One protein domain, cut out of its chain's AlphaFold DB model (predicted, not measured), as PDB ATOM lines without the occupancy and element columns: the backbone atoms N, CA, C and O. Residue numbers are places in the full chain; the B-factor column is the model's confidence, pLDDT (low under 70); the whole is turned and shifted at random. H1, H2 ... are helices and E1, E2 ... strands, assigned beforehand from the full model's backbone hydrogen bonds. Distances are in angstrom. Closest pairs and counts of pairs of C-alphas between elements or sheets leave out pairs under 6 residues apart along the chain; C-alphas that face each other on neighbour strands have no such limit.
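This is residues 4 to 98 of the 109 residues of an uncharacterized protein of Aspergillus glaucus CBS 516.65 (UniProt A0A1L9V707). A small two-stranded sheet, E1 and E2, has the long helix H2 over one face, running along the strands, and the short helix H3 at the end of E1. Across from this part stands a separate strand, E3, with residues 4 to 5 and residues 96 to 97 in short pairings beside it, while the short helix H1 stands away from the other named elements. The printed part has 95 residues, with three named helices and three named strands in the order H1, H2, E1, H3, E2, E3. The sheet E1 - E2 is antiparallel; the class is mixed, helices and strands, with 40 residues in named elements, under half. The whole is compact, with a radius of gyration of the C-alphas of 13.7 A and spans of 34 by 34 by 25 A.

E1, residues 44 to 47, and E2, residues 65 to 68, are antiparallel neighbours at 159 degrees between their directions. C-alphas 44 and 68 face each other at 4.5 A, and N 47 and O 65 are within hydrogen-bond range at 2.8 A, as are N 67 and O 45 at 2.9 A. H2, residues 24 to 37, and E2 are near each other, with 5 pairs of C-alphas within 10 A. The closest C-alphas of H2 and E1, those of Thr 35 and Tyr 44, are 7.8 A apart. H3, residues 48 to 54, follows E1 by a tight link, and its closest C-alpha to E2 is that of Gly 48, 5.9 A from that of Asn 65. H2 and H3 are close but not clearly touching, with the C-alphas of Leu 27 and Phe 50 closest at 7.7 A; their lines are only just about perpendicular, at 71 degrees. E3, residues 81 to 84, pairs with no named strand, but its residues 83 to 84 pair with residues 4 to 5, parallel, and its residues 81 to 82 with residues 96 to 97, antiparallel. E3 is apart from E1, E2, H2 and H3. H1, residues 12 to 18, is apart from H2, H3, E1, E2 and E3. In H1, H2 and H3 every O i to N i+4 pair is within hydrogen-bond range.

E1 measures 9.7 A from first to last C-alpha and begins at C-alpha 44, (23.522, 22.077, 5.646). E2 measures 10.1 A, and E3 9.8 A, ending at C-alpha 84, (15.308, 38.340, -4.739). H2 measures 20.2 A, H3 10.4 A, and H1 10.0 A, beginning at C-alpha 12, (21.838, 34.468, -15.694).

The C-alphas of Thr 17 and Asn 41 are the two farthest apart, at 38.2 A. The printed part, residues 4 to 98, has no cut. The link from E2 to E3, 12 residues, is long. The mean pLDDT of the printed part is 83.2; it is under 70 at residue 7, residues 39 to 40, residues 70 to 76 and residues 87 to 89.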
ATOM      1  N   HIS A   4      17.803  44.195  -2.520       80.81
ATOM      2  CA  HIS A   4      16.962  43.340  -3.352       80.81
ATOM      3  C   HIS A   4      17.293  43.501  -4.832       80.81
ATOM      4  O   HIS A   4      17.539  44.616  -5.289       80.81
ATOM      5  N   TYR A   5      17.252  42.399  -5.578       79.25
ATOM      6  CA  TYR A   5      17.243  42.427  -7.040       79.25
ATOM      7  C   TYR A   5      15.899  41.933  -7.580       79.25
ATOM      8  O   TYR A   5      15.200  41.132  -6.948       79.25
ATOM      9  N   ASN A   6      15.531  42.431  -8.756       76.25
ATOM     10  CA  ASN A   6      14.352  41.986  -9.479       76.25
ATOM     11  C   ASN A   6      14.739  40.835 -10.413       76.25
ATOM     12  O   ASN A   6      15.670  40.960 -11.205       76.25
ATOM     13  N   LEU A   7      14.013  39.720 -10.332       68.56
ATOM     14  CA  LEU A   7      14.234  38.568 -11.208       68.56
ATOM     15  C   LEU A   7      13.951  38.889 -12.679       68.56
ATOM     16  O   LEU A   7      14.561  38.273 -13.542       68.56
ATOM     17  N   VAL A   8      13.054  39.839 -12.965       71.81
ATOM     18  CA  VAL A   8      12.765  40.279 -14.340       71.81
ATOM     19  C   VAL A   8      13.980  40.968 -14.965       71.81
ATOM     20  O   VAL A   8      14.222  40.820 -16.158       71.81
ATOM     21  N   ASP A   9      14.764  41.669 -14.147       74.12
ATOM     22  CA  ASP A   9      15.907  42.463 -14.601       74.12
ATOM     23  C   ASP A   9      17.224  41.662 -14.584       74.12
ATOM     24  O   ASP A   9      18.267  42.167 -14.999       74.12
ATOM     25  N   TYR A  10      17.199  40.412 -14.099       74.12
ATOM     26  CA  TYR A  10      18.376  39.552 -13.999       74.12
ATOM     27  C   TYR A  10      18.316  38.373 -14.977       74.12
ATOM     28  O   TYR A  10      17.543  37.433 -14.795       74.12
ATOM     29  N   ASP A  11      19.229  38.377 -15.949       77.81
ATOM     30  CA  ASP A  11      19.479  37.255 -16.852       77.81
ATOM     31  C   ASP A  11      20.795  36.542 -16.494       77.81
ATOM     32  O   ASP A  11      21.898  37.087 -16.617       77.81
ATOM     33  N   SER A  12      20.682  35.285 -16.057       73.50
ATOM     34  CA  SER A  12      21.838  34.468 -15.694       73.50
ATOM     35  C   SER A  12      22.714  34.054 -16.873       73.50
ATOM     36  O   SER A  12      23.900  33.797 -16.663       73.50
ATOM     37  N   ASP A  13      22.165  33.964 -18.083       77.88
ATOM     38  CA  ASP A  13      22.931  33.548 -19.260       77.88
ATOM     39  C   ASP A  13      23.775  34.704 -19.810       77.88
ATOM     40  O   ASP A  13      24.954  34.519 -20.136       77.88
ATOM     41  N   THR A  14      23.233  35.925 -19.789       79.94
ATOM     42  CA  THR A  14      24.008  37.144 -20.063       79.94
ATOM     43  C   THR A  14      25.141  37.321 -19.043       79.94
ATOM     44  O   THR A  14      26.293  37.535 -19.423       79.94
ATOM     45  N   GLU A  15      24.866  37.146 -17.744       78.44
ATOM     46  CA  GLU A  15      25.892  37.226 -16.690       78.44
ATOM     47  C   GLU A  15      27.004  36.180 -16.887       78.44
ATOM     48  O   GLU A  15      28.188  36.490 -16.723       78.44
ATOM     49  N   ARG A  16      26.639  34.965 -17.319       81.50
ATOM     50  CA  ARG A  16      27.592  33.890 -17.626       81.50
ATOM     51  C   ARG A  16      28.546  34.224 -18.755       81.50
ATOM     52  O   ARG A  16      29.711  33.833 -18.689       81.50
ATOM     53  N   THR A  17      28.063  34.946 -19.751       82.88
ATOM     54  CA  THR A  17      28.876  35.368 -20.888       82.88
ATOM     55  C   THR A  17      29.857  36.468 -20.483       82.88
ATOM     56  O   THR A  17      31.024  36.416 -20.859       82.88
ATOM     57  N   THR A  18      29.411  37.424 -19.665       83.44
ATOM     58  CA  THR A  18      30.223  38.580 -19.251       83.44
ATOM     59  C   THR A  18      31.294  38.224 -18.218       83.44
ATOM     60  O   THR A  18      32.401  38.751 -18.286       83.44
ATOM     61  N   ASN A  19      31.005  37.317 -17.276       81.81
ATOM     62  CA  ASN A  19      31.926  36.969 -16.184       81.81
ATOM     63  C   ASN A  19      32.293  35.471 -16.186       81.81
ATOM     64  O   ASN A  19      32.021  34.774 -15.208       81.81
ATOM     65  N   PRO A  20      32.903  34.918 -17.244       82.94
ATOM     66  CA  PRO A  20      32.998  33.468 -17.462       82.94
ATOM     67  C   PRO A  20      33.745  32.697 -16.359       82.94
ATOM     68  O   PRO A  20      33.518  31.499 -16.181       82.94
ATOM     69  N   SER A  21      34.593  33.367 -15.579       87.31
ATOM     70  CA  SER A  21      35.326  32.785 -14.455       87.31
ATOM     71  C   SER A  21      35.168  33.621 -13.193       87.31
ATOM     72  O   SER A  21      35.365  34.833 -13.228       87.31
ATOM     73  N   ILE A  22      34.895  32.957 -12.070       89.00
ATOM     74  CA  ILE A  22      34.917  33.558 -10.734       89.00
ATOM     75  C   ILE A  22      36.113  32.969  -9.968       89.00
ATOM     76  O   ILE A  22      36.281  31.744 -10.004       89.00
ATOM     77  N   PRO A  23      36.944  33.791  -9.297       90.69
ATOM     78  CA  PRO A  23      38.039  33.301  -8.461       90.69
ATOM     79  C   PRO A  23      37.547  32.315  -7.395       90.69
ATOM     80  O   PRO A  23      36.471  32.491  -6.814       90.69
ATOM     81  N   LEU A  24      38.332  31.269  -7.131       90.50
ATOM     82  CA  LEU A  24      37.953  30.224  -6.176       90.50
ATOM     83  C   LEU A  24      37.830  30.783  -4.754       90.50
ATOM     84  O   LEU A  24      36.993  30.331  -3.974       90.50
ATOM     85  N   GLU A  25      38.639  31.785  -4.441       91.25
ATOM     86  CA  GLU A  25      38.676  32.507  -3.178       91.25
ATOM     87  C   GLU A  25      37.331  33.185  -2.913       91.25
ATOM     88  O   GLU A  25      36.787  33.060  -1.818       91.25
ATOM     89  N   ASN A  26      36.733  33.799  -3.939       92.56
ATOM     90  CA  ASN A  26      35.418  34.424  -3.822       92.56
ATOM     91  C   ASN A  26      34.342  33.367  -3.561       92.56
ATOM     92  O   ASN A  26      33.538  33.528  -2.650       92.56
ATOM     93  N   LEU A  27      34.352  32.246  -4.293       93.69
ATOM     94  CA  LEU A  27      33.401  31.148  -4.061       93.69
ATOM     95  C   LEU A  27      33.543  30.557  -2.650       93.69
ATOM     96  O   LEU A  27      32.550  30.297  -1.973       93.69
ATOM     97  N   THR A  28      34.779  30.398  -2.181       93.25
ATOM     98  CA  THR A  28      35.085  29.923  -0.827       93.25
ATOM     99  C   THR A  28      34.588  30.907   0.227       93.25
ATOM    100  O   THR A  28      33.941  30.503   1.190       93.25
ATOM    101  N   SER A  29      34.815  32.200   0.007       93.12
ATOM    102  CA  SER A  29      34.336  33.279   0.867       93.12
ATOM    103  C   SER A  29      32.807  33.291   0.969       93.12
ATOM    104  O   SER A  29      32.268  33.377   2.072       93.12
ATOM    105  N   VAL A  30      32.098  33.107  -0.154       93.19
ATOM    106  CA  VAL A  30      30.634  32.957  -0.173       93.19
ATOM    107  C   VAL A  30      30.186  31.750   0.643       93.19
ATOM    108  O   VAL A  30      29.278  31.874   1.465       93.19
ATOM    109  N   ALA A  31      30.806  30.587   0.427       92.69
ATOM    110  CA  ALA A  31      30.443  29.365   1.133       92.69
ATOM    111  C   ALA A  31      30.622  29.524   2.649       92.69
ATOM    112  O   ALA A  31      29.681  29.283   3.401       92.69
ATOM    113  N   LEU A  32      31.788  30.005   3.092       91.38
ATOM    114  CA  LEU A  32      32.071  30.254   4.506       91.38
ATOM    115  C   LEU A  32      31.077  31.249   5.106       91.38
ATOM    116  O   LEU A  32      30.483  30.967   6.146       91.38
ATOM    117  N   PHE A  33      30.827  32.365   4.417       90.06
ATOM    118  CA  PHE A  33      29.869  33.367   4.864       90.06
ATOM    119  C   PHE A  33      28.465  32.780   5.046       90.06
ATOM    120  O   PHE A  33      27.919  32.850   6.143       90.06
ATOM    121  N   LEU A  34      27.900  32.132   4.024       87.88
ATOM    122  CA  LEU A  34      26.550  31.562   4.106       87.88
ATOM    123  C   LEU A  34      26.432  30.481   5.186       87.88
ATOM    124  O   LEU A  34      25.408  30.405   5.863       87.88
ATOM    125  N   THR A  35      27.475  29.672   5.393       86.75
ATOM    126  CA  THR A  35      27.487  28.687   6.487       86.75
ATOM    127  C   THR A  35      27.600  29.344   7.861       86.75
ATOM    128  O   THR A  35      26.963  28.877   8.798       86.75
ATOM    129  N   SER A  36      28.307  30.472   7.989       85.75
ATOM    130  CA  SER A  36      28.380  31.224   9.250       85.75
ATOM    131  C   SER A  36      27.041  31.842   9.666       85.75
ATOM    132  O   SER A  36      26.797  32.025  10.854       85.75
ATOM    133  N   LEU A  37      26.149  32.115   8.702       81.44
ATOM    134  CA  LEU A  37      24.793  32.592   8.982       81.44
ATOM    135  C   LEU A  37      23.897  31.496   9.559       81.44
ATOM    136  O   LEU A  37      22.922  31.793  10.251       81.44
ATOM    137  N   THR A  38      24.198  30.224   9.282       75.25
ATOM    138  CA  THR A  38      23.460  29.128   9.905       75.25
ATOM    139  C   THR A  38      23.779  29.082  11.388       75.25
ATOM    140  O   THR A  38      24.929  28.939  11.793       75.25
ATOM    141  N   HIS A  39      22.744  29.209  12.221       66.81
ATOM    142  CA  HIS A  39      22.880  28.938  13.647       66.81
ATOM    143  C   HIS A  39      23.416  27.511  13.824       66.81
ATOM    144  O   HIS A  39      23.083  26.628  13.031       66.81
ATOM    145  N   SER A  40      24.193  27.284  14.885       61.81
ATOM    146  CA  SER A  40      25.022  26.094  15.148       61.81
ATOM    147  C   SER A  40      24.339  24.714  15.088       61.81
ATOM    148  O   SER A  40      25.023  23.710  15.241       61.81
ATOM    149  N   ASN A  41      23.033  24.632  14.822       72.38
ATOM    150  CA  ASN A  41      22.249  23.398  14.761       72.38
ATOM    151  C   ASN A  41      21.392  23.248  13.491       72.38
ATOM    152  O   ASN A  41      20.465  22.441  13.492       72.38
ATOM    153  N   ILE A  42      21.644  24.008  12.421       82.06
ATOM    154  CA  ILE A  42      20.953  23.797  11.139       82.06
ATOM    155  C   ILE A  42      21.837  22.923  10.244       82.06
ATOM    156  O   ILE A  42      22.875  23.399   9.783       82.06
ATOM    157  N   PRO A  43      21.439  21.669   9.954       87.12
ATOM    158  CA  PRO A  43      22.129  20.858   8.966       87.12
ATOM    159  C   PRO A  43      22.153  21.562   7.610       87.12
ATOM    160  O   PRO A  43      21.127  22.057   7.123       87.12
ATOM    161  N   TYR A  44      23.328  21.574   6.994       89.12
ATOM    162  CA  TYR A  44      23.522  22.077   5.646       89.12
ATOM    163  C   TYR A  44      24.463  21.167   4.860       89.12
ATOM    164  O   TYR A  44      25.249  20.410   5.431       89.12
ATOM    165  N   ALA A  45      24.395  21.258   3.537       91.88
ATOM    166  CA  ALA A  45      25.316  20.568   2.646       91.88
ATOM    167  C   ALA A  45      25.678  21.458   1.457       91.88
ATOM    168  O   ALA A  45      24.797  22.005   0.792       91.88
ATOM    169  N   ILE A  46      26.977  21.566   1.171       93.31
ATOM    170  CA  ILE A  46      27.480  22.159  -0.071       93.31
ATOM    171  C   ILE A  46      27.326  21.119  -1.183       93.31
ATOM    172  O   ILE A  46      27.695  19.957  -1.014       93.31
ATOM    173  N   MET A  47      26.797  21.533  -2.331       94.44
ATOM    174  CA  MET A  47      26.518  20.652  -3.464       94.44
ATOM    175  C   MET A  47      26.926  21.274  -4.807       94.44
ATOM    176  O   MET A  47      27.411  22.404  -4.894       94.44
ATOM    177  N   GLY A  48      26.731  20.517  -5.888       93.94
ATOM    178  CA  GLY A  48      26.962  20.987  -7.253       93.94
ATOM    179  C   GLY A  48      28.442  21.152  -7.614       93.94
ATOM    180  O   GLY A  48      29.310  20.441  -7.110       93.94
ATOM    181  N   GLY A  49      28.728  22.068  -8.545       94.06
ATOM    182  CA  GLY A  49      30.067  22.243  -9.118       94.06
ATOM    183  C   GLY A  49      31.129  22.640  -8.092       94.06
ATOM    184  O   GLY A  49      32.253  22.150  -8.166       94.06
ATOM    185  N   PHE A  50      30.766  23.459  -7.101       95.31
ATOM    186  CA  PHE A  50      31.694  23.876  -6.050       95.31
ATOM    187  C   PHE A  50      32.111  22.709  -5.151       95.31
ATOM    188  O   PHE A  50      33.303  22.533  -4.919       95.31
ATOM    189  N   ALA A  51      31.173  21.842  -4.755       95.31
ATOM    190  CA  ALA A  51      31.497  20.623  -4.011       95.31
ATOM    191  C   ALA A  51      32.460  19.709  -4.789       95.31
ATOM    192  O   ALA A  51      33.445  19.230  -4.236       95.31
ATOM    193  N   VAL A  52      32.225  19.519  -6.093       95.25
ATOM    194  CA  VAL A  52      33.126  18.737  -6.960       95.25
ATOM    195  C   VAL A  52      34.532  19.343  -6.992       95.25
ATOM    196  O   VAL A  52      35.516  18.609  -6.948       95.25
ATOM    197  N   ARG A  53      34.637  20.674  -7.044       93.56
ATOM    198  CA  ARG A  53      35.927  21.372  -7.069       93.56
ATOM    199  C   ARG A  53      36.679  21.265  -5.742       93.56
ATOM    200  O   ARG A  53      37.885  21.049  -5.760       93.56
ATOM    201  N   LEU A  54      35.974  21.337  -4.610       92.56
ATOM    202  CA  LEU A  54      36.559  21.103  -3.283       92.56
ATOM    203  C   LEU A  54      37.128  19.681  -3.133       92.56
ATOM    204  O   LEU A  54      38.113  19.491  -2.429       92.56
ATOM    205  N   LEU A  55      36.555  18.696  -3.830       94.88
ATOM    206  CA  LEU A  55      37.032  17.306  -3.854       94.88
ATOM    207  C   LEU A  55      38.153  17.052  -4.884       94.88
ATOM    208  O   LEU A  55      38.448  15.902  -5.203       94.88
ATOM    209  N   GLY A  56      38.770  18.107  -5.431       94.25
ATOM    210  CA  GLY A  56      39.863  18.004  -6.406       94.25
ATOM    211  C   GLY A  56      39.414  17.806  -7.857       94.25
ATOM    212  O   GLY A  56      40.240  17.558  -8.734       94.25
ATOM    213  N   GLY A  57      38.114  17.919  -8.143       93.69
ATOM    214  CA  GLY A  57      37.595  17.856  -9.505       93.69
ATOM    215  C   GLY A  57      37.973  19.079 -10.349       93.69
ATOM    216  O   GLY A  57      38.137  20.192  -9.852       93.69
ATOM    217  N   THR A  58      38.039  18.892 -11.667       90.19
ATOM    218  CA  THR A  58      38.436  19.937 -12.631       90.19
ATOM    219  C   THR A  58      37.272  20.780 -13.151       90.19
ATOM    220  O   THR A  58      37.481  21.756 -13.873       90.19
ATOM    221  N   ARG A  59      36.029  20.438 -12.782       84.75
ATOM    222  CA  ARG A  59      34.833  21.167 -13.216       84.75
ATOM    223  C   ARG A  59      34.918  22.629 -12.764       84.75
ATOM    224  O   ARG A  59      35.082  22.924 -11.578       84.75
ATOM    225  N   MET A  60      34.797  23.552 -13.714       85.88
ATOM    226  CA  MET A  60      34.629  24.974 -13.413       85.88
ATOM    227  C   MET A  60      33.202  25.222 -12.915       85.88
ATOM    228  O   MET A  60      32.242  24.640 -13.420       85.88
ATOM    229  N   THR A  61      33.070  26.095 -11.924       91.50
ATOM    230  CA  THR A  61      31.786  26.531 -11.370       91.50
ATOM    231  C   THR A  61      31.856  28.029 -11.124       91.50
ATOM    232  O   THR A  61      32.943  28.575 -10.943       91.50
ATOM    233  N   ARG A  62      30.702  28.690 -11.139       91.44
ATOM    234  CA  ARG A  62      30.592  30.146 -10.937       91.44
ATOM    235  C   ARG A  62      29.675  30.497  -9.770       91.44
ATOM    236  O   ARG A  62      29.485  31.661  -9.451       91.44
ATOM    237  N   ASP A  63      29.103  29.475  -9.155       91.94
ATOM    238  CA  ASP A  63      28.132  29.543  -8.085       91.94
ATOM    239  C   ASP A  63      28.456  28.514  -6.996       91.94
ATOM    240  O   ASP A  63      29.216  27.556  -7.190       91.94
ATOM    241  N   VAL A  64      27.855  28.745  -5.834       93.31
ATOM    242  CA  VAL A  64      27.872  27.847  -4.686       93.31
ATOM    243  C   VAL A  64      26.431  27.431  -4.430       93.31
ATOM    244  O   VAL A  64      25.570  28.277  -4.206       93.31
ATOM    245  N   ASN A  65      26.171  26.126  -4.455       92.56
ATOM    246  CA  ASN A  65      24.861  25.580  -4.122       92.56
ATOM    247  C   ASN A  65      24.918  25.015  -2.704       92.56
ATOM    248  O   ASN A  65      25.781  24.187  -2.409       92.56
ATOM    249  N   ILE A  66      24.007  25.457  -1.839       90.75
ATOM    250  CA  ILE A  66      23.909  24.992  -0.454       90.75
ATOM    251  C   ILE A  66      22.460  24.601  -0.185       90.75
ATOM    252  O   ILE A  66      21.549  25.393  -0.424       90.75
ATOM    253  N   ALA A  67      22.249  23.386   0.312       89.56
ATOM    254  CA  ALA A  67      20.969  22.994   0.887       89.56
ATOM    255  C   ALA A  67      20.995  23.226   2.393       89.56
ATOM    256  O   ALA A  67      21.972  22.876   3.050       89.56
ATOM    257  N   PHE A  68      19.901  23.765   2.926       85.25
ATOM    258  CA  PHE A  68      19.698  23.989   4.354       85.25
ATOM    259  C   PHE A  68      18.418  23.296   4.808       85.25
ATOM    260  O   PHE A  68      17.405  23.337   4.109       85.25
ATOM    261  N   GLN A  69      18.426  22.741   6.016       82.56
ATOM    262  CA  GLN A  69      17.219  22.244   6.674       82.56
ATOM    263  C   GLN A  69      16.595  23.347   7.552       82.56
ATOM    264  O   GLN A  69      16.560  23.235   8.775       82.56
ATOM    265  N   THR A  70      16.141  24.453   6.946       69.62
ATOM    266  CA  THR A  70      15.596  25.615   7.681       69.62
ATOM    267  C   THR A  70      14.430  26.304   6.957       69.62
ATOM    268  O   THR A  70      14.401  26.314   5.724       69.62
ATOM    269  N   PRO A  71      13.474  26.924   7.679       59.50
ATOM    270  CA  PRO A  71      12.539  27.880   7.088       59.50
ATOM    271  C   PRO A  71      13.274  29.160   6.643       59.50
ATOM    272  O   PRO A  71      14.058  29.733   7.393       59.50
ATOM    273  N   GLY A  72      13.005  29.628   5.419       57.44
ATOM    274  CA  GLY A  72      13.784  30.623   4.652       57.44
ATOM    275  C   GLY A  72      13.924  32.062   5.187       57.44
ATOM    276  O   GLY A  72      14.134  32.965   4.388       57.44
ATOM    277  N   LYS A  73      13.839  32.307   6.501       60.41
ATOM    278  CA  LYS A  73      14.004  33.636   7.132       60.41
ATOM    279  C   LYS A  73      15.450  34.007   7.488       60.41
ATOM    280  O   LYS A  73      15.690  35.052   8.078       60.41
ATOM    281  N   LEU A  74      16.415  33.155   7.158       64.12
ATOM    282  CA  LEU A  74      17.781  33.245   7.680       64.12
ATOM    283  C   LEU A  74      18.626  34.386   7.070       64.12
ATOM    284  O   LEU A  74      19.698  34.679   7.582       64.12
ATOM    285  N   LEU A  75      18.172  35.020   5.978       69.31
ATOM    286  CA  LEU A  75      19.031  35.843   5.109       69.31
ATOM    287  C   LEU A  75      18.694  37.349   5.059       69.31
ATOM    288  O   LEU A  75      19.496  38.136   4.569       69.31
ATOM    289  N   GLU A  76      17.540  37.798   5.561       66.25
ATOM    290  CA  GLU A  76      17.071  39.186   5.337       66.25
ATOM    291  C   GLU A  76      17.869  40.253   6.127       66.25
ATOM    292  O   GLU A  76      17.940  41.426   5.741       66.25
ATOM    293  N   GLY A  77      18.537  39.857   7.216       73.06
ATOM    294  CA  GLY A  77      19.324  40.764   8.062       73.06
ATOM    295  C   GLY A  77      20.632  41.255   7.427       73.06
ATOM    296  O   GLY A  77      21.118  42.342   7.762       73.06
ATOM    297  N   GLU A  78      21.177  40.520   6.459       84.12
ATOM    298  CA  GLU A  78      22.596  40.615   6.119       84.12
ATOM    299  C   GLU A  78      22.931  41.608   5.013       84.12
ATOM    300  O   GLU A  78      22.479  41.486   3.882       84.12
ATOM    301  N   ARG A  79      23.795  42.587   5.319       86.12
ATOM    302  CA  ARG A  79      24.190  43.650   4.367       86.12
ATOM    303  C   ARG A  79      25.006  43.140   3.180       86.12
ATOM    304  O   ARG A  79      25.063  43.803   2.152       86.12
ATOM    305  N   ARG A  80      25.650  41.987   3.343       88.94
ATOM    306  CA  ARG A  80      26.486  41.358   2.318       88.94
ATOM    307  C   ARG A  80      25.660  40.629   1.252       88.94
ATOM    308  O   ARG A  80      26.209  40.248   0.220       88.94
ATOM    309  N   LEU A  81      24.361  40.438   1.490       88.19
ATOM    310  CA  LEU A  81      23.463  39.716   0.599       88.19
ATOM    311  C   LEU A  81      22.674  40.655  -0.313       88.19
ATOM    312  O   LEU A  81      22.184  41.702   0.109       88.19
ATOM    313  N   VAL A  82      22.496  40.206  -1.552       88.31
ATOM    314  CA  VAL A  82      21.482  40.703  -2.480       88.31
ATOM    315  C   VAL A  82      20.501  39.561  -2.732       88.31
ATOM    316  O   VAL A  82      20.861  38.539  -3.322       88.31
ATOM    317  N   VAL A  83      19.273  39.699  -2.246       85.19
ATOM    318  CA  VAL A  83      18.245  38.644  -2.272       85.19
ATOM    319  C   VAL A  83      17.150  38.985  -3.290       85.19
ATOM    320  O   VAL A  83      16.975  40.155  -3.629       85.19
ATOM    321  N   PRO A  84      16.404  38.014  -3.833       80.69
ATOM    322  CA  PRO A  84      15.308  38.340  -4.739       80.69
ATOM    323  C   PRO A  84      14.216  39.119  -3.988       80.69
ATOM    324  O   PRO A  84      13.945  38.864  -2.816       80.69
ATOM    325  N   GLY A  85      13.577  40.085  -4.654       72.75
ATOM    326  CA  GLY A  85      12.418  40.815  -4.108       72.75
ATOM    327  C   GLY A  85      11.127  39.985  -4.025       72.75
ATOM    328  O   GLY A  85      10.104  40.469  -3.545       72.75
ATOM    329  N   THR A  86      11.151  38.744  -4.513       70.44
ATOM    330  CA  THR A  86      10.003  37.834  -4.597       70.44
ATOM    331  C   THR A  86      10.226  36.567  -3.766       70.44
ATOM    332  O   THR A  86      11.328  36.281  -3.298       70.44
ATOM    333  N   ARG A  87       9.151  35.796  -3.551       64.12
ATOM    334  CA  ARG A  87       9.193  34.542  -2.782       64.12
ATOM    335  C   ARG A  87      10.031  33.465  -3.483       64.12
ATOM    336  O   ARG A  87      10.197  33.487  -4.699       64.12
ATOM    337  N   LEU A  88      10.480  32.490  -2.688       67.44
ATOM    338  CA  LEU A  88      11.161  31.269  -3.132       67.44
ATOM    339  C   LEU A  88      10.464  30.638  -4.344       67.44
ATOM    340  O   LEU A  88       9.256  30.395  -4.307       67.44
ATOM    341  N   ILE A  89      11.236  30.301  -5.375       68.50
ATOM    342  CA  ILE A  89      10.750  29.503  -6.503       68.50
ATOM    343  C   ILE A  89      11.131  28.056  -6.210       68.50
ATOM    344  O   ILE A  89      12.312  27.740  -6.101       68.50
ATOM    345  N   CYS A  90      10.142  27.176  -6.040       70.81
ATOM    346  CA  CYS A  90      10.370  25.744  -5.794       70.81
ATOM    347  C   CYS A  90      11.316  25.449  -4.605       70.81
ATOM    348  O   CYS A  90      12.123  24.527  -4.678       70.81
ATOM    349  N   ASN A  91      11.233  26.226  -3.516       77.25
ATOM    350  CA  ASN A  91      12.136  26.164  -2.347       77.25
ATOM    351  C   ASN A  91      13.613  26.486  -2.639       77.25
ATOM    352  O   ASN A  91      14.474  26.253  -1.794       77.25
ATOM    353  N   ILE A  92      13.909  27.056  -3.807       79.31
ATOM    354  CA  ILE A  92      15.240  27.514  -4.192       79.31
ATOM    355  C   ILE A  92      15.269  29.039  -4.109       79.31
ATOM    356  O   ILE A  92      14.343  29.736  -4.533       79.31
ATOM    357  N   MET A  93      16.366  29.557  -3.562       82.88
ATOM    358  CA  MET A  93      16.670  30.980  -3.526       82.88
ATOM    359  C   MET A  93      18.037  31.207  -4.144       82.88
ATOM    360  O   MET A  93      19.026  30.635  -3.690       82.88
ATOM    361  N   LYS A  94      18.097  32.068  -5.157       85.75
ATOM    362  CA  LYS A  94      19.361  32.539  -5.714       85.75
ATOM    363  C   LYS A  94      19.692  33.886  -5.093       85.75
ATOM    364  O   LYS A  94      18.929  34.834  -5.256       85.75
ATOM    365  N   VAL A  95      20.811  33.956  -4.390       87.19
ATOM    366  CA  VAL A  95      21.311  35.182  -3.761       87.19
ATOM    367  C   VAL A  95      22.647  35.565  -4.381       87.19
ATOM    368  O   VAL A  95      23.409  34.688  -4.790       87.19
ATOM    369  N   PHE A  96      22.939  36.860  -4.428       90.06
ATOM    370  CA  PHE A  96      24.297  37.341  -4.667       90.06
ATOM    371  C   PHE A  96      24.934  37.717  -3.343       90.06
ATOM    372  O   PHE A  96      24.261  38.163  -2.412       90.06
ATOM    373  N   VAL A  97      26.242  37.527  -3.270       90.50
ATOM    374  CA  VAL A  97      27.033  37.819  -2.082       90.50
ATOM    375  C   VAL A  97      28.172  38.721  -2.514       90.50
ATOM    376  O   VAL A  97      28.922  38.375  -3.425       90.50
ATOM    377  N   TRP A  98      28.297  39.877  -1.874       91.25
ATOM    378  CA  TRP A  98      29.445  40.747  -2.091       91.25
ATOM    379  C   TRP A  98      30.705  40.098  -1.511       91.25
ATOM    380  O   TRP A  98      30.703  39.692  -0.355       91.25
TER     381      TRP A  98